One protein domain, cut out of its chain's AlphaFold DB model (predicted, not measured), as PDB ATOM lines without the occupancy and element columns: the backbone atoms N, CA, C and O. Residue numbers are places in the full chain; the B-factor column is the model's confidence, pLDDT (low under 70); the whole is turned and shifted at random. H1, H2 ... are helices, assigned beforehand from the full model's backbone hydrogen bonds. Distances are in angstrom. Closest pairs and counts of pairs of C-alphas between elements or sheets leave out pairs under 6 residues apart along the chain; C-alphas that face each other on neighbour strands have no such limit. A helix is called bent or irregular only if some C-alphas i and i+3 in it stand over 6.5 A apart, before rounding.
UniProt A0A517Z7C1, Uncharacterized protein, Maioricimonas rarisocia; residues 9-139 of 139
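This is residues 9 to 139 of the 139 residues of an uncharacterized protein of Maioricimonas rarisocia (UniProt A0A517Z7C1). A small body of helices has a helical arm, H1, sticking out from it. In the body H4, H7 and H8 touch one another with their centres in a triangle, H5 crosses H4 on the side away from H7, H2 packs on H5, H3 sits by H8, and H6 lies near the middle of the whole. The printed part has 131 residues with eight named helices, H1 to H8 in chain order, and no named strand; the class is all helix, and the packing is part aligned, part crossed. It is compact, with a radius of gyration of the C-alphas of 16.2 A, yet elongated, spanning 60 by 32 by 22 A, with H1 adding to the length.

Find C-alpha 9 at (77.113, 103.019, -1.868); from there H1 runs through residues 9 to 19, 15.4 A long. Next come H2, residues 31 to 34, and H3, residues 40 to 46. Find C-alpha 50 at (82.091, 95.281, 48.791), where H4, residues 50 to 63, begins its 19.8 A. H5, residues 68 to 73, and H6, residues 80 to 87, follow. H7, residues 96 to 109, is 19.8 A long; H8, residues 125 to 137, is 18.6 A long and ends at C-alpha 137, (71.684, 87.364, 54.205). H3 and H5 are irregular: C-alphas 42 and 45 are 7.0 A apart, and C-alphas 69 and 72 are 7.4 A apart.

H1 touches no helix. H2 touches H5, closest at C-alphas 33 and 73, 5.7 A. H3 only just touches H8, with 3 pairs of C-alphas within 8 A, the closest being 46 and 130, 7.2 A. H4 touches H5 at a steep tilt of 66 degrees, closest at C-alphas 57 and 71, 6.0 A. Residues 59 to 63 of H4 touch H7 at a shallow tilt of 29 degrees, opposite ways, with C-alphas 63 and 97 closest at 5.3 A. Residues 52 to 57 of H4 touch H8 at a steep tilt of 56 degrees, with C-alphas 53 and 129 closest at 6.1 A. H6 is close to H7 but not clearly touching, with C-alphas 84 and 97 closest at 7.6 A. H7 touches H8 at a shallow tilt of 27 degrees, the same way, closest at C-alphas 109 and 135, 5.9 A. In H1, H4, H6, H7 and H8 every O i to N i+4 pair is within hydrogen-bond range; H3 has 0 of 3 but 3 of 4 O i to N i+3 pairs, H5 has 0 of 2 but 2 of 3, and H2 is too short for an i+4 pair.

The C-alphas of Ile 9 and Arg 139, the two farthest apart, are 59.9 A apart. Residues 9 to 20 stand free; without them the body spans 44 by 34 by 21 A. The printed part has no cut. The links from H1 to H2 and from H7 to H8 are long. Mean pLDDT of the printed part is 80.6; look for values under 70 at residues 9 to 21, 88 to 95, 111 to 121 and 139.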
ATOM      1  N   ILE A   9      77.598 101.879  -2.669       53.19
ATOM      2  CA  ILE A   9      77.113 103.019  -1.868       53.19
ATOM      3  C   ILE A   9      76.298 102.614  -0.614       53.19
ATOM      4  O   ILE A   9      76.520 103.219   0.437       53.19
ATOM      5  N   PRO A  10      75.402 101.601  -0.623       56.41
ATOM      6  CA  PRO A  10      74.560 101.327   0.548       56.41
ATOM      7  C   PRO A  10      75.320 100.667   1.708       56.41
ATOM      8  O   PRO A  10      74.933 100.838   2.861       56.41
ATOM      9  N   LEU A  11      76.413  99.950   1.429       54.75
ATOM     10  CA  LEU A  11      77.228  99.265   2.440       54.75
ATOM     11  C   LEU A  11      78.140 100.248   3.182       54.75
ATOM     12  O   LEU A  11      78.187 100.232   4.408       54.75
ATOM     13  N   LEU A  12      78.772 101.171   2.451       54.56
ATOM     14  CA  LEU A  12      79.559 102.260   3.035       54.56
ATOM     15  C   LEU A  12      78.679 103.244   3.814       54.56
ATOM     16  O   LEU A  12      79.065 103.678   4.894       54.56
ATOM     17  N   ALA A  13      77.474 103.550   3.320       56.19
ATOM     18  CA  ALA A  13      76.508 104.362   4.056       56.19
ATOM     19  C   ALA A  13      75.981 103.647   5.314       56.19
ATOM     20  O   ALA A  13      75.855 104.281   6.356       56.19
ATOM     21  N   ARG A  14      75.725 102.330   5.257       53.62
ATOM     22  CA  ARG A  14      75.363 101.519   6.434       53.62
ATOM     23  C   ARG A  14      76.486 101.458   7.460       53.62
ATOM     24  O   ARG A  14      76.214 101.707   8.623       53.62
ATOM     25  N   LEU A  15      77.723 101.192   7.043       57.44
ATOM     26  CA  LEU A  15      78.895 101.175   7.925       57.44
ATOM     27  C   LEU A  15      79.146 102.546   8.550       57.44
ATOM     28  O   LEU A  15      79.341 102.643   9.757       57.44
ATOM     29  N   ARG A  16      79.040 103.621   7.761       54.62
ATOM     30  CA  ARG A  16      79.125 104.992   8.270       54.62
ATOM     31  C   ARG A  16      77.998 105.288   9.260       54.62
ATOM     32  O   ARG A  16      78.275 105.806  10.331       54.62
ATOM     33  N   ASN A  17      76.754 104.918   8.964       54.00
ATOM     34  CA  ASN A  17      75.612 105.085   9.878       54.00
ATOM     35  C   ASN A  17      75.640 104.127  11.080       54.00
ATOM     36  O   ASN A  17      74.867 104.303  12.022       54.00
ATOM     37  N   TRP A  18      76.478 103.097  11.045       54.34
ATOM     38  CA  TRP A  18      76.739 102.217  12.173       54.34
ATOM     39  C   TRP A  18      77.803 102.834  13.083       54.34
ATOM     40  O   TRP A  18      77.575 102.950  14.276       54.34
ATOM     41  N   TRP A  19      78.872 103.389  12.507       54.72
ATOM     42  CA  TRP A  19      79.909 104.131  13.233       54.72
ATOM     43  C   TRP A  19      79.437 105.471  13.809       54.72
ATOM     44  O   TRP A  19      79.813 105.832  14.916       54.72
ATOM     45  N   THR A  20      78.594 106.215  13.090       60.06
ATOM     46  CA  THR A  20      78.141 107.558  13.519       60.06
ATOM     47  C   THR A  20      77.133 107.495  14.674       60.06
ATOM     48  O   THR A  20      76.856 108.499  15.317       60.06
ATOM     49  N   TYR A  21      76.565 106.318  14.935       64.69
ATOM     50  CA  TYR A  21      75.474 106.119  15.889       64.69
ATOM     51  C   TYR A  21      75.643 104.814  16.677       64.69
ATOM     52  O   TYR A  21      74.657 104.196  17.084       64.69
ATOM     53  N   SER A  22      76.887 104.355  16.808       77.19
ATOM     54  CA  SER A  22      77.221 103.257  17.703       77.19
ATOM     55  C   SER A  22      77.022 103.747  19.139       77.19
ATOM     56  O   SER A  22      77.449 104.863  19.444       77.19
ATOM     57  N   PRO A  23      76.392 102.957  20.022       84.75
ATOM     58  CA  PRO A  23      76.355 103.271  21.448       84.75
ATOM     59  C   PRO A  23      77.737 103.154  22.108       84.75
ATOM     60  O   PRO A  23      77.964 103.704  23.186       84.75
ATOM     61  N   TYR A  24      78.678 102.503  21.420       85.69
ATOM     62  CA  TYR A  24      80.056 102.300  21.842       85.69
ATOM     63  C   TYR A  24      81.033 103.177  21.053       85.69
ATOM     64  O   TYR A  24      80.826 103.437  19.862       85.69
ATOM     65  N   ASP A  25      82.117 103.603  21.697       87.19
ATOM     66  CA  ASP A  25      83.226 104.284  21.032       87.19
ATOM     67  C   ASP A  25      84.092 103.318  20.198       87.19
ATOM     68  O   ASP A  25      83.860 102.110  20.143       87.19
ATOM     69  N   ALA A  26      85.131 103.847  19.546       83.44
ATOM     70  CA  ALA A  26      86.046 103.048  18.725       83.44
ATOM     71  C   ALA A  26      86.839 101.981  19.512       83.44
ATOM     72  O   ALA A  26      87.501 101.147  18.900       83.44
ATOM     73  N   THR A  27      86.800 102.022  20.846       85.62
ATOM     74  CA  THR A  27      87.459 101.068  21.746       85.62
ATOM     75  C   THR A  27      86.481 100.088  22.397       85.62
ATOM     76  O   THR A  27      86.906  99.301  23.232       85.62
ATOM     77  N   GLY A  28      85.195 100.124  22.023       83.25
ATOM     78  CA  GLY A  28      84.160  99.261  22.599       83.25
ATOM     79  C   GLY A  28      83.568  99.781  23.910       83.25
ATOM     80  O   GLY A  28      82.819  99.067  24.563       83.25
ATOM     81  N   ARG A  29      83.859 101.025  24.312       88.25
ATOM     82  CA  ARG A  29      83.346 101.592  25.567       88.25
ATOM     83  C   ARG A  29      81.975 102.213  25.381       88.25
ATOM     84  O   ARG A  29      81.777 102.991  24.448       88.25
ATOM     85  N   LEU A  30      81.064 101.962  26.316       89.50
ATOM     86  CA  LEU A  30      79.721 102.533  26.301       89.50
ATOM     87  C   LEU A  30      79.786 104.057  26.482       89.50
ATOM     88  O   LEU A  30      80.210 104.552  27.531       89.50
ATOM     89  N   ILE A  31      79.344 104.811  25.471       89.56
ATOM     90  CA  ILE A  31      79.505 106.274  25.388       89.56
ATOM     91  C   ILE A  31      78.836 107.000  26.562       89.56
ATOM     92  O   ILE A  31      79.378 107.997  27.049       89.56
ATOM     93  N   MET A  32      77.697 106.493  27.044       88.56
ATOM     94  CA  MET A  32      76.984 107.035  28.210       88.56
ATOM     95  C   MET A  32      77.874 107.094  29.462       88.56
ATOM     96  O   MET A  32      77.780 108.043  30.242       88.56
ATOM     97  N   LEU A  33      78.767 106.115  29.629       90.38
ATOM     98  CA  LEU A  33      79.605 105.971  30.818       90.38
ATOM     99  C   LEU A  33      80.955 106.684  30.695       90.38
ATOM    100  O   LEU A  33      81.489 107.133  31.705       90.38
ATOM    101  N   ILE A  34      81.484 106.875  29.479       86.69
ATOM    102  CA  ILE A  34      82.822 107.462  29.239       86.69
ATOM    103  C   ILE A  34      83.017 108.816  29.939       86.69
ATOM    104  O   ILE A  34      84.119 109.134  30.378       86.69
ATOM    105  N   LYS A  35      81.959 109.626  30.051       82.38
ATOM    106  CA  LYS A  35      82.038 110.968  30.650       82.38
ATOM    107  C   LYS A  35      82.096 110.963  32.178       82.38
ATOM    108  O   LYS A  35      82.286 112.022  32.772       82.38
ATOM    109  N   ARG A  36      81.902 109.810  32.817       89.81
ATOM    110  CA  ARG A  36      81.823 109.687  34.273       89.81
ATOM    111  C   ARG A  36      83.158 109.178  34.826       89.81
ATOM    112  O   ARG A  36      83.710 108.222  34.278       89.81
ATOM    113  N   PRO A  37      83.697 109.782  35.900       91.75
ATOM    114  CA  PRO A  37      84.880 109.239  36.556       91.75
ATOM    115  C   PRO A  37      84.556 107.871  37.170       91.75
ATOM    116  O   PRO A  37      83.437 107.647  37.630       91.75
ATOM    117  N   ALA A  38      85.523 106.957  37.191       93.44
ATOM    118  CA  ALA A  38      85.382 105.730  37.968       93.44
ATOM    119  C   ALA A  38      85.383 106.087  39.463       93.44
ATOM    120  O   ALA A  38      86.310 106.749  39.928       93.44
ATOM    121  N   ASP A  39      84.345 105.678  40.187       94.12
ATOM    122  CA  ASP A  39      84.153 106.009  41.598       94.12
ATOM    123  C   ASP A  39      83.568 104.809  42.362       94.12
ATOM    124  O   ASP A  39      82.346 104.653  42.431       94.12
ATOM    125  N   PRO A  40      84.424 103.931  42.914       91.81
ATOM    126  CA  PRO A  40      83.980 102.814  43.743       91.81
ATOM    127  C   PRO A  40      83.253 103.257  45.019       91.81
ATOM    128  O   PRO A  40      82.354 102.554  45.471       91.81
ATOM    129  N   ALA A  41      83.597 104.429  45.567       92.81
ATOM    130  CA  ALA A  41      83.014 104.946  46.806       92.81
ATOM    131  C   ALA A  41      81.557 105.406  46.627       92.81
ATOM    132  O   ALA A  41      80.831 105.584  47.604       92.81
ATOM    133  N   ALA A  42      81.085 105.537  45.381       92.56
ATOM    134  CA  ALA A  42      79.692 105.854  45.079       92.56
ATOM    135  C   ALA A  42      78.695 104.838  45.670       92.56
ATOM    136  O   ALA A  42      77.523 105.174  45.820       92.56
ATOM    137  N   PHE A  43      79.139 103.621  46.000       93.25
ATOM    138  CA  PHE A  43      78.306 102.547  46.548       93.25
ATOM    139  C   PHE A  43      78.403 102.406  48.074       93.25
ATOM    140  O   PHE A  43      77.641 101.639  48.661       93.25
ATOM    141  N   ASP A  44      79.286 103.164  48.736       91.19
ATOM    142  CA  ASP A  44      79.495 103.071  50.189       91.19
ATOM    143  C   ASP A  44      78.226 103.434  50.978       91.19
ATOM    144  O   ASP A  44      77.987 102.915  52.070       91.19
ATOM    145  N   CYS A  45      77.371 104.291  50.411       85.06
ATOM    146  CA  CYS A  45      76.110 104.711  51.019       85.06
ATOM    147  C   CYS A  45      75.076 103.585  51.167       85.06
ATOM    148  O   CYS A  45      74.170 103.725  51.984       85.06
ATOM    149  N   LEU A  46      75.219 102.479  50.426       88.94
ATOM    150  CA  LEU A  46      74.295 101.343  50.484       88.94
ATOM    151  C   LEU A  46      74.511 100.478  51.738       88.94
ATOM    152  O   LEU A  46      73.675  99.646  52.071       88.94
ATOM    153  N   GLY A  47      75.652 100.615  52.429       89.19
ATOM    154  CA  GLY A  47      75.978  99.776  53.590       89.19
ATOM    155  C   GLY A  47      76.132  98.282  53.258       89.19
ATOM    156  O   GLY A  47      76.077  97.438  54.153       89.19
ATOM    157  N   VAL A  48      76.322  97.943  51.979       92.31
ATOM    158  CA  VAL A  48      76.455  96.571  51.474       92.31
ATOM    159  C   VAL A  48      77.928  96.154  51.424       92.31
ATOM    160  O   VAL A  48      78.824  96.964  51.196       92.31
ATOM    161  N   ARG A  49      78.200  94.858  51.630       91.06
ATOM    162  CA  ARG A  49      79.556  94.293  51.524       91.06
ATOM    163  C   ARG A  49      80.136  94.528  50.127       91.06
ATOM    164  O   ARG A  49      79.501  94.181  49.133       91.06
ATOM    165  N   SER A  50      81.390  94.979  50.052       92.38
ATOM    166  CA  SER A  50      82.091  95.281  48.791       92.38
ATOM    167  C   SER A  50      82.084  94.109  47.802       92.38
ATOM    168  O   SER A  50      81.926  94.315  46.607       92.38
ATOM    169  N   ALA A  51      82.177  92.869  48.297       92.75
ATOM    170  CA  ALA A  51      82.123  91.670  47.460       92.75
ATOM    171  C   ALA A  51      80.774  91.499  46.732       92.75
ATOM    172  O   ALA A  51      80.758  91.083  45.579       92.75
ATOM    173  N   VAL A  52      79.657  91.847  47.383       92.88
ATOM    174  CA  VAL A  52      78.320  91.786  46.766       92.88
ATOM    175  C   VAL A  52      78.171  92.903  45.736       92.88
ATOM    176  O   VAL A  52      77.699  92.652  44.633       92.88
ATOM    177  N   VAL A  53      78.641  94.113  46.062       95.00
ATOM    178  CA  VAL A  53      78.675  95.238  45.114       95.00
ATOM    179  C   VAL A  53      79.445  94.845  43.853       95.00
ATOM    180  O   VAL A  53      78.931  94.993  42.749       95.00
ATOM    181  N   GLU A  54      80.654  94.301  44.003       94.88
ATOM    182  CA  GLU A  54      81.464  93.884  42.859       94.88
ATOM    183  C   GLU A  54      80.800  92.781  42.037       94.88
ATOM    184  O   GLU A  54      80.766  92.892  40.815       94.88
ATOM    185  N   GLN A  55      80.230  91.764  42.689       93.81
ATOM    186  CA  GLN A  55      79.528  90.675  42.012       93.81
ATOM    187  C   GLN A  55      78.355  91.191  41.168       93.81
ATOM    188  O   GLN A  55      78.211  90.804  40.007       93.81
ATOM    189  N   VAL A  56      77.535  92.081  41.733       94.44
ATOM    190  CA  VAL A  56      76.374  92.644  41.037       94.44
ATOM    191  C   VAL A  56      76.814  93.540  39.882       94.44
ATOM    192  O   VAL A  56      76.304  93.387  38.773       94.44
ATOM    193  N   LEU A  57      77.799  94.420  40.094       95.94
ATOM    194  CA  LEU A  57      78.329  95.281  39.032       95.94
ATOM    195  C   LEU A  57      78.944  94.470  37.886       95.94
ATOM    196  O   LEU A  57      78.695  94.783  36.724       95.94
ATOM    197  N   ASP A  58      79.699  93.413  38.189       94.69
ATOM    198  CA  ASP A  58      80.260  92.527  37.167       94.69
ATOM    199  C   ASP A  58      79.138  91.792  36.404       94.69
ATOM    200  O   ASP A  58      79.195  91.665  35.179       94.69
ATOM    201  N   GLY A  59      78.070  91.373  37.093       92.31
ATOM    202  CA  GLY A  59      76.899  90.770  36.457       92.31
ATOM    203  C   GLY A  59      76.159  91.718  35.516       92.31
ATOM    204  O   GLY A  59      75.824  91.309  34.404       92.31
ATOM    205  N   ILE A  60      75.961  92.975  35.923       93.50
ATOM    206  CA  ILE A  60      75.377  94.042  35.095       93.50
ATOM    207  C   ILE A  60      76.255  94.290  33.869       93.50
ATOM    208  O   ILE A  60      75.749  94.300  32.746       93.50
ATOM    209  N   CYS A  61      77.570  94.433  34.063       92.62
ATOM    210  CA  CYS A  61      78.501  94.675  32.968       92.62
ATOM    211  C   CYS A  61      78.469  93.560  31.923       92.62
ATOM    212  O   CYS A  61      78.298  93.828  30.739       92.62
ATOM    213  N   ASP A  62      78.565  92.308  32.360       90.62
ATOM    214  CA  ASP A  62      78.504  91.156  31.465       90.62
ATOM    215  C   ASP A  62      77.131  91.035  30.757       90.62
ATOM    216  O   ASP A  62      77.064  90.550  29.629       90.62
ATOM    217  N   SER A  63      76.030  91.435  31.408       88.94
ATOM    218  CA  SER A  63      74.674  91.292  30.842       88.94
ATOM    219  C   SER A  63      74.385  92.331  29.763       88.94
ATOM    220  O   SER A  63      73.779  91.999  28.749       88.94
ATOM    221  N   PHE A  64      74.866  93.563  29.951       87.38
ATOM    222  CA  PHE A  64      74.663  94.675  29.018       87.38
ATOM    223  C   PHE A  64      75.846  94.918  28.070       87.38
ATOM    224  O   PHE A  64      75.885  95.951  27.400       87.38
ATOM    225  N   ASP A  65      76.805  93.991  28.013       86.75
ATOM    226  CA  ASP A  65      78.012  94.102  27.183       86.75
ATOM    227  C   ASP A  65      78.776  95.415  27.452       86.75
ATOM    228  O   ASP A  65      79.137  96.176  26.553       86.75
ATOM    229  N   ILE A  66      78.949  95.730  28.738       90.69
ATOM    230  CA  ILE A  66      79.737  96.863  29.217       90.69
ATOM    231  C   ILE A  66      81.116  96.342  29.601       90.69
ATOM    232  O   ILE A  66      81.265  95.440  30.426       90.69
ATOM    233  N   GLU A  67      82.146  96.979  29.061       90.94
ATOM    234  CA  GLU A  67      83.533  96.702  29.405       90.94
ATOM    235  C   GLU A  67      83.790  96.784  30.923       90.94
ATOM    236  O   GLU A  67      83.472  97.780  31.575       90.94
ATOM    237  N   ARG A  68      84.447  95.767  31.501       88.75
ATOM    238  CA  ARG A  68      84.637  95.644  32.966       88.75
ATOM    239  C   ARG A  68      85.351  96.828  33.610       88.75
ATOM    240  O   ARG A  68      85.087  97.172  34.760       88.75
ATOM    241  N   HIS A  69      86.250  97.483  32.880       89.75
ATOM    242  CA  HIS A  69      86.947  98.669  33.381       89.75
ATOM    243  C   HIS A  69      86.009  99.879  33.563       89.75
ATOM    244  O   HIS A  69      86.365 100.831  34.256       89.75
ATOM    245  N   GLN A  70      84.810  99.842  32.971       92.25
ATOM    246  CA  GLN A  70      83.762 100.847  33.130       92.25
ATOM    247  C   GLN A  70      82.817 100.554  34.303       92.25
ATOM    248  O   GLN A  70      81.945 101.378  34.573       92.25
ATOM    249  N   LYS A  71      82.975  99.441  35.040       93.94
ATOM    250  CA  LYS A  71      82.006  99.041  36.080       93.94
ATOM    251  C   LYS A  71      81.756 100.123  37.127       93.94
ATOM    252  O   LYS A  71      80.619 100.434  37.453       93.94
ATOM    253  N   PHE A  72      82.818 100.794  37.574       94.50
ATOM    254  CA  PHE A  72      82.730 101.873  38.563       94.50
ATOM    255  C   PHE A  72      82.343 103.234  37.958       94.50
ATOM    256  O   PHE A  72      82.381 104.256  38.643       94.50
ATOM    257  N   GLN A  73      81.981 103.286  36.675       95.88
ATOM    258  CA  GLN A  73      81.325 104.443  36.053       95.88
ATOM    259  C   GLN A  73      79.793 104.372  36.181       95.88
ATOM    260  O   GLN A  73      79.124 105.393  35.989       95.88
ATOM    261  N   LEU A  74      79.252 103.200  36.536       95.12
ATOM    262  CA  LEU A  74      77.869 103.039  36.984       95.12
ATOM    263  C   LEU A  74      77.665 103.738  38.332       95.12
ATOM    264  O   LEU A  74      78.611 103.964  39.095       95.12
ATOM    265  N   ARG A  75      76.423 104.110  38.616       95.44
ATOM    266  CA  ARG A  75      76.002 104.773  39.848       95.44
ATOM    267  C   ARG A  75      74.808 104.046  40.451       95.44
ATOM    268  O   ARG A  75      74.004 103.520  39.691       95.44
ATOM    269  N   PRO A  76      74.639 104.079  41.786       94.56
ATOM    270  CA  PRO A  76      73.487 103.452  42.430       94.56
ATOM    271  C   PRO A  76      72.147 103.913  41.851       94.56
ATOM    272  O   PRO A  76      71.248 103.105  41.692       94.56
ATOM    273  N   ALA A  77      72.036 105.193  41.487       93.94
ATOM    274  CA  ALA A  77      70.818 105.777  40.933       93.94
ATOM    275  C   ALA A  77      70.638 105.559  39.417       93.94
ATOM    276  O   ALA A  77      69.687 106.094  38.851       93.94
ATOM    277  N   ASP A  78      71.552 104.861  38.735       92.75
ATOM    278  CA  ASP A  78      71.349 104.559  37.319       92.75
ATOM    279  C   ASP A  78      70.222 103.538  37.164       92.75
ATOM    280  O   ASP A  78      70.248 102.467  37.772       92.75
ATOM    281  N   ASP A  79      69.262 103.879  36.315       91.19
ATOM    282  CA  ASP A  79      68.164 103.010  35.921       91.19
ATOM    283  C   ASP A  79      68.669 101.965  34.909       91.19
ATOM    284  O   ASP A  79      69.306 102.300  33.899       91.19
ATOM    285  N   LEU A  80      68.401 100.685  35.178       88.38
ATOM    286  CA  LEU A  80      68.825  99.583  34.314       88.38
ATOM    287  C   LEU A  80      68.194  99.673  32.917       88.38
ATOM    288  O   LEU A  80      68.801  99.239  31.937       88.38
ATOM    289  N   ALA A  81      66.997 100.254  32.781       84.25
ATOM    290  CA  ALA A  81      66.290 100.373  31.510       84.25
ATOM    291  C   ALA A  81      66.932 101.453  30.657       84.25
ATOM    292  O   ALA A  81      67.055 101.283  29.446       84.25
ATOM    293  N   ASP A  82      67.407 102.526  31.281       86.44
ATOM    294  CA  ASP A  82      68.174 103.551  30.586       86.44
ATOM    295  C   ASP A  82      69.560 103.044  30.177       86.44
ATOM    296  O   ASP A  82      69.991 103.313  29.053       86.44
ATOM    297  N   ILE A  83      70.220 102.237  31.017       88.31
ATOM    298  CA  ILE A  83      71.461 101.542  30.640       88.31
ATOM    299  C   ILE A  83      71.209 100.643  29.425       88.31
ATOM    300  O   ILE A  83      71.889 100.785  28.411       88.31
ATOM    301  N   TYR A  84      70.197  99.782  29.473       83.06
ATOM    302  CA  TYR A  84      69.835  98.896  28.368       83.06
ATOM    303  C   TYR A  84      69.455  99.653  27.078       83.06
ATOM    304  O   TYR A  84      69.917  99.327  25.983       83.06
ATOM    305  N   ARG A  85      68.660 100.724  27.178       80.50
ATOM    306  CA  ARG A  85      68.331 101.595  26.030       80.50
ATOM    307  C   ARG A  85      69.564 102.297  25.469       80.50
ATOM    308  O   ARG A  85      69.566 102.691  24.304       80.50
ATOM    309  N   SER A  86      70.595 102.494  26.289       82.62
ATOM    310  CA  SER A  86      71.855 103.082  25.850       82.62
ATOM    311  C   SER A  86      72.754 102.085  25.124       82.62
ATOM    312  O   SER A  86      73.554 102.530  24.310       82.62
ATOM    313  N   THR A  87      72.621 100.775  25.366       78.44
ATOM    314  CA  THR A  87      73.399  99.721  24.686       78.44
ATOM    315  C   THR A  87      72.711  99.222  23.417       78.44
ATOM    316  O   THR A  87      73.374  98.832  22.454       78.44
ATOM    317  N   THR A  88      71.380  99.310  23.357       69.62
ATOM    318  CA  THR A  88      70.585  98.851  22.216       69.62
ATOM    319  C   THR A  88      70.069 100.011  21.361       69.62
ATOM    320  O   THR A  88      69.444 100.968  21.809       69.62
ATOM    321  N   ARG A  89      70.274  99.925  20.043       61.97
ATOM    322  CA  ARG A  89      69.552 100.771  19.081       61.97
ATOM    323  C   ARG A  89      68.138 100.199  18.941       61.97
ATOM    324  O   ARG A  89      67.993  99.340  18.083       61.97
ATOM    325  N   TYR A  90      67.160 100.625  19.760       49.94
ATOM    326  CA  TYR A  90      65.716 100.282  19.678       49.94
ATOM    327  C   TYR A  90      65.401  99.170  18.654       49.94
ATOM    328  O   TYR A  90      64.934  99.435  17.540       49.94
ATOM    329  N   ARG A  91      65.735  97.920  18.991       46.81
ATOM    330  CA  ARG A  91      65.285  96.752  18.236       46.81
ATOM    331  C   ARG A  91      64.083  96.224  18.989       46.81
ATOM    332  O   ARG A  91      64.213  95.764  20.114       46.81
ATOM    333  N   LEU A  92      62.907  96.357  18.382       36.06
ATOM    334  CA  LEU A  92      61.713  95.649  18.834       36.06
ATOM    335  C   LEU A  92      62.053  94.150  18.901       36.06
ATOM    336  O   LEU A  92      62.249  93.542  17.848       36.06
ATOM    337  N   GLY A  93      62.138  93.594  20.114       47.59
ATOM    338  CA  GLY A  93      62.240  92.150  20.359       47.59
ATOM    339  C   GLY A  93      63.528  91.610  20.994       47.59
ATOM    340  O   GLY A  93      63.629  90.394  21.088       47.59
ATOM    341  N   ASP A  94      64.487  92.439  21.425       50.66
ATOM    342  CA  ASP A  94      65.707  91.957  22.104       50.66
ATOM    343  C   ASP A  94      65.622  92.151  23.636       50.66
ATOM    344  O   ASP A  94      66.425  92.869  24.217       50.66
ATOM    345  N   ASP A  95      64.679  91.504  24.328       63.12
ATOM    346  CA  ASP A  95      64.608  91.497  25.812       63.12
ATOM    347  C   ASP A  95      65.740  90.655  26.474       63.12
ATOM    348  O   ASP A  95      65.801  90.488  27.694       63.12
ATOM    349  N   LEU A  96      66.688  90.148  25.674       70.94
ATOM    350  CA  LEU A  96      67.666  89.121  26.050       70.94
ATOM    351  C   LEU A  96      68.698  89.571  27.091       70.94
ATOM    352  O   LEU A  96      69.166  88.755  27.880       70.94
ATOM    353  N   GLU A  97      69.137  90.827  27.078       74.00
ATOM    354  CA  GLU A  97      70.146  91.330  28.025       74.00
ATOM    355  C   GLU A  97      69.561  91.471  29.433       74.00
ATOM    356  O   GLU A  97      70.217  91.145  30.424       74.00
ATOM    357  N   TYR A  98      68.303  91.906  29.504       76.31
ATOM    358  CA  TYR A  98      67.545  91.943  30.743       76.31
ATOM    359  C   TYR A  98      67.332  90.535  31.285       76.31
ATOM    360  O   TYR A  98      67.698  90.266  32.425       76.31
ATOM    361  N   GLU A  99      66.850  89.615  30.446       77.62
ATOM    362  CA  GLU A  99      66.708  88.200  30.801       77.62
ATOM    363  C   GLU A  99      68.027  87.592  31.308       77.62
ATOM    364  O   GLU A  99      68.033  86.886  32.315       77.62
ATOM    365  N   ARG A 100      69.169  87.912  30.680       81.12
ATOM    366  CA  ARG A 100      70.495  87.457  31.142       81.12
ATOM    367  C   ARG A 100      70.843  87.965  32.537       81.12
ATOM    368  O   ARG A 100      71.369  87.191  33.338       81.12
ATOM    369  N   LEU A 101      70.564  89.234  32.835       85.06
ATOM    370  CA  LEU A 101      70.772  89.769  34.180       85.06
ATOM    371  C   LEU A 101      69.871  89.054  35.194       85.06
ATOM    372  O   LEU A 101      70.326  88.724  36.287       85.06
ATOM    373  N   MET A 102      68.626  88.762  34.814       81.50
ATOM    374  CA  MET A 102      67.669  88.086  35.690       81.50
ATOM    375  C   MET A 102      68.099  86.658  36.014       81.50
ATOM    376  O   MET A 102      68.117  86.289  37.184       81.50
ATOM    377  N   LEU A 103      68.543  85.896  35.010       83.19
ATOM    378  CA  LEU A 103      69.088  84.550  35.207       83.19
ATOM    379  C   LEU A 103      70.277  84.559  36.177       83.19
ATOM    380  O   LEU A 103      70.357  83.720  37.068       83.19
ATOM    381  N   LYS A 104      71.180  85.544  36.069       86.50
ATOM    382  CA  LYS A 104      72.303  85.680  37.012       86.50
ATOM    383  C   LYS A 104      71.844  85.963  38.441       86.50
ATOM    384  O   LYS A 104      72.384  85.386  39.384       86.50
ATOM    385  N   ILE A 105      70.868  86.851  38.617       86.25
ATOM    386  CA  ILE A 105      70.315  87.171  39.941       86.25
ATOM    387  C   ILE A 105      69.633  85.939  40.544       86.25
ATOM    388  O   ILE A 105      69.820  85.650  41.731       86.25
ATOM    389  N   GLU A 106      68.883  85.190  39.737       86.00
ATOM    390  CA  GLU A 106      68.259  83.930  40.136       86.00
ATOM    391  C   GLU A 106      69.314  82.900  40.564       86.00
ATOM    392  O   GLU A 106      69.189  82.321  41.639       86.00
ATOM    393  N   GLU A 107      70.407  82.733  39.815       86.56
ATOM    394  CA  GLU A 107      71.517  81.847  40.196       86.56
ATOM    395  C   GLU A 107      72.143  82.227  41.550       86.56
ATOM    396  O   GLU A 107      72.474  81.351  42.355       86.56
ATOM    397  N   TRP A 108      72.300  83.523  41.838       86.56
ATOM    398  CA  TRP A 108      72.877  83.986  43.107       86.56
ATOM    399  C   TRP A 108      71.928  83.796  44.292       86.56
ATOM    400  O   TRP A 108      72.352  83.405  45.383       86.56
ATOM    401  N   THR A 109      70.644  84.084  44.092       83.94
ATOM    402  CA  THR A 109      69.643  84.174  45.169       83.94
ATOM    403  C   THR A 109      68.780  82.921  45.318       83.94
ATOM    404  O   THR A 109      68.134  82.763  46.351       83.94
ATOM    405  N   GLY A 110      68.821  82.019  44.330       72.94
ATOM    406  CA  GLY A 110      68.270  80.662  44.241       72.94
ATOM    407  C   GLY A 110      66.801  80.455  44.612       72.94
ATOM    408  O   GLY A 110      66.484  79.380  45.106       72.94
ATOM    409  N   ASP A 111      65.966  81.478  44.433       69.75
ATOM    410  CA  ASP A 111      64.534  81.398  44.096       69.75
ATOM    411  C   ASP A 111      64.003  82.840  44.002       69.75
ATOM    412  O   ASP A 111      63.840  83.546  45.010       69.75
ATOM    413  N   PHE A 112      63.776  83.305  42.774       69.81
ATOM    414  CA  PHE A 112      63.378  84.675  42.472       69.81
ATOM    415  C   PHE A 112      62.221  84.687  41.469       69.81
ATOM    416  O   PHE A 112      62.357  84.194  40.355       69.81
ATOM    417  N   ASN A 113      61.078  85.261  41.859       66.69
ATOM    418  CA  ASN A 113      59.969  85.496  40.940       66.69
ATOM    419  C   ASN A 113      60.106  86.893  40.329       66.69
ATOM    420  O   ASN A 113      59.873  87.898  40.999       66.69
ATOM    421  N   LEU A 114      60.469  86.934  39.048       61.25
ATOM    422  CA  LEU A 114      60.675  88.166  38.291       61.25
ATOM    423  C   LEU A 114      59.440  89.074  38.294       61.25
ATOM    424  O   LEU A 114      59.567  90.289  38.436       61.25
ATOM    425  N   CYS A 115      58.250  88.477  38.179       60.53
ATOM    426  CA  CYS A 115      56.994  89.214  38.105       60.53
ATOM    427  C   CYS A 115      56.732  90.062  39.356       60.53
ATOM    428  O   CYS A 115      56.104  91.103  39.237       60.53
ATOM    429  N   ASP A 116      57.247  89.651  40.520       60.31
ATOM    430  CA  ASP A 116      57.042  90.363  41.786       60.31
ATOM    431  C   ASP A 116      58.015  91.547  41.956       60.31
ATOM    432  O   ASP A 116      57.835  92.382  42.839       60.31
ATOM    433  N   TRP A 117      59.073  91.618  41.139       63.53
ATOM    434  CA  TRP A 117      60.137  92.622  41.255       63.53
ATOM    435  C   TRP A 117      60.054  93.719  40.196       63.53
ATOM    436  O   TRP A 117      60.475  94.843  40.449       63.53
ATOM    437  N   THR A 118      59.513  93.410  39.016       61.72
ATOM    438  CA  THR A 118      59.524  94.312  37.853       61.72
ATOM    439  C   THR A 118      58.156  94.916  37.526       61.72
ATOM    440  O   THR A 118      57.959  95.339  36.387       61.72
ATOM    441  N   GLU A 119      57.197  94.927  38.464       57.50
ATOM    442  CA  GLU A 119      55.842  95.468  38.214       57.50
ATOM    443  C   GLU A 119      55.878  96.917  37.693       57.50
ATOM    444  O   GLU A 119      55.051  97.283  36.858       57.50
ATOM    445  N   ASP A 120      56.899  97.690  38.078       53.47
ATOM    446  CA  ASP A 120      57.208  99.008  37.533       53.47
ATOM    447  C   ASP A 120      58.647  99.007  36.988       53.47
ATOM    448  O   ASP A 120      59.603  98.747  37.709       53.47
ATOM    449  N   ILE A 121      58.803  99.281  35.691       63.03
ATOM    450  CA  ILE A 121      59.980  99.023  34.822       63.03
ATOM    451  C   ILE A 121      61.243  99.863  35.175       63.03
ATOM    452  O   ILE A 121      62.149 100.037  34.362       63.03
ATOM    453  N   HIS A 122      61.337 100.388  36.393       74.06
ATOM    454  CA  HIS A 122      62.386 101.292  36.857       74.06
ATOM    455  C   HIS A 122      63.132 100.688  38.042       74.06
ATOM    456  O   HIS A 122      62.920 101.075  39.186       74.06
ATOM    457  N   VAL A 123      64.002  99.721  37.751       86.88
ATOM    458  CA  VAL A 123      64.925  99.153  38.738       86.88
ATOM    459  C   VAL A 123      66.284  99.813  38.571       86.88
ATOM    460  O   VAL A 123      66.840  99.860  37.470       86.88
ATOM    461  N   THR A 124      66.846 100.297  39.669       92.94
ATOM    462  CA  THR A 124      68.172 100.909  39.698       92.94
ATOM    463  C   THR A 124      69.280  99.902  40.018       92.94
ATOM    464  O   THR A 124      69.061  98.819  40.575       92.94
ATOM    465  N   VAL A 125      70.523 100.276  39.702       94.06
ATOM    466  CA  VAL A 125      71.716  99.512  40.107       94.06
ATOM    467  C   VAL A 125      71.757  99.328  41.630       94.06
ATOM    468  O   VAL A 125      72.071  98.241  42.109       94.06
ATOM    469  N   GLY A 126      71.433 100.376  42.393       94.25
ATOM    470  CA  GLY A 126      71.416 100.354  43.856       94.25
ATOM    471  C   GLY A 126      70.391  99.371  44.412       94.25
ATOM    472  O   GLY A 126      70.755  98.511  45.210       94.25
ATOM    473  N   GLU A 127      69.152  99.421  43.921       91.94
ATOM    474  CA  GLU A 127      68.088  98.493  44.335       91.94
ATOM    475  C   GLU A 127      68.442  97.039  44.012       91.94
ATOM    476  O   GLU A 127      68.180  96.143  44.811       91.94
ATOM    477  N   THR A 128      69.105  96.795  42.878       91.25
ATOM    478  CA  THR A 128      69.597  95.455  42.521       91.25
ATOM    479  C   THR A 128      70.631  94.949  43.530       91.25
ATOM    480  O   THR A 128      70.571  93.798  43.966       91.25
ATOM    481  N   ILE A 129      71.570  95.807  43.936       94.19
ATOM    482  CA  ILE A 129      72.593  95.476  44.937       94.19
ATOM    483  C   ILE A 129      71.951  95.181  46.297       94.19
ATOM    484  O   ILE A 129      72.282  94.177  46.933       94.19
ATOM    485  N   GLU A 130      71.040  96.042  46.747       92.75
ATOM    486  CA  GLU A 130      70.341  95.889  48.025       92.75
ATOM    487  C   GLU A 130      69.485  94.620  48.048       92.75
ATOM    488  O   GLU A 130      69.541  93.863  49.021       92.75
ATOM    489  N   PHE A 131      68.774  94.337  46.953       89.50
ATOM    490  CA  PHE A 131      67.965  93.134  46.785       89.50
ATOM    491  C   PHE A 131      68.804  91.857  46.907       89.50
ATOM    492  O   PHE A 131      68.500  90.983  47.725       89.50
ATOM    493  N   VAL A 132      69.893  91.758  46.135       90.00
ATOM    494  CA  VAL A 132      70.789  90.592  46.174       90.00
ATOM    495  C   VAL A 132      71.399  90.439  47.566       90.00
ATOM    496  O   VAL A 132      71.428  89.334  48.106       90.00
ATOM    497  N   ASN A 133      71.843  91.535  48.189       92.44
ATOM    498  CA  ASN A 133      72.392  91.495  49.541       92.44
ATOM    499  C   ASN A 133      71.373  90.985  50.570       92.44
ATOM    500  O   ASN A 133      71.725  90.128  51.378       92.44
ATOM    501  N   ALA A 134      70.133  91.481  50.544       89.12
ATOM    502  CA  ALA A 134      69.079  91.038  51.455       89.12
ATOM    503  C   ALA A 134      68.840  89.527  51.327       89.12
ATOM    504  O   ALA A 134      68.948  88.798  52.311       89.12
ATOM    505  N   ARG A 135      68.657  89.032  50.095       86.19
ATOM    506  CA  ARG A 135      68.424  87.602  49.833       86.19
ATOM    507  C   ARG A 135      69.594  86.704  50.224       86.19
ATOM    508  O   ARG A 135      69.373  85.586  50.678       86.19
ATOM    509  N   LEU A 136      70.831  87.168  50.052       86.44
ATOM    510  CA  LEU A 136      72.015  86.417  50.476       86.44
ATOM    511  C   LEU A 136      72.189  86.380  52.000       86.44
ATOM    512  O   LEU A 136      72.874  85.487  52.486       86.44
ATOM    513  N   ASN A 137      71.618  87.334  52.741       86.00
ATOM    514  CA  ASN A 137      71.684  87.364  54.205       86.00
ATOM    515  C   ASN A 137      70.547  86.569  54.875       86.00
ATOM    516  O   ASN A 137      70.698  86.181  56.029       86.00
ATOM    517  N   ASP A 138      69.440  86.314  54.169       78.81
ATOM    518  CA  ASP A 138      68.317  85.493  54.655       78.81
ATOM    519  C   ASP A 138      68.596  83.971  54.601       78.81
ATOM    520  O   ASP A 138      67.780  83.173  55.067       78.81
ATOM    521  N   ARG A 139      69.733  83.566  54.022       59.62
ATOM    522  CA  ARG A 139      70.195  82.173  53.882       59.62
ATOM    523  C   ARG A 139      71.225  81.807  54.944       59.62
ATOM    524  O   ARG A 139      71.135  80.667  55.455       59.62
TER     525      ARG A 139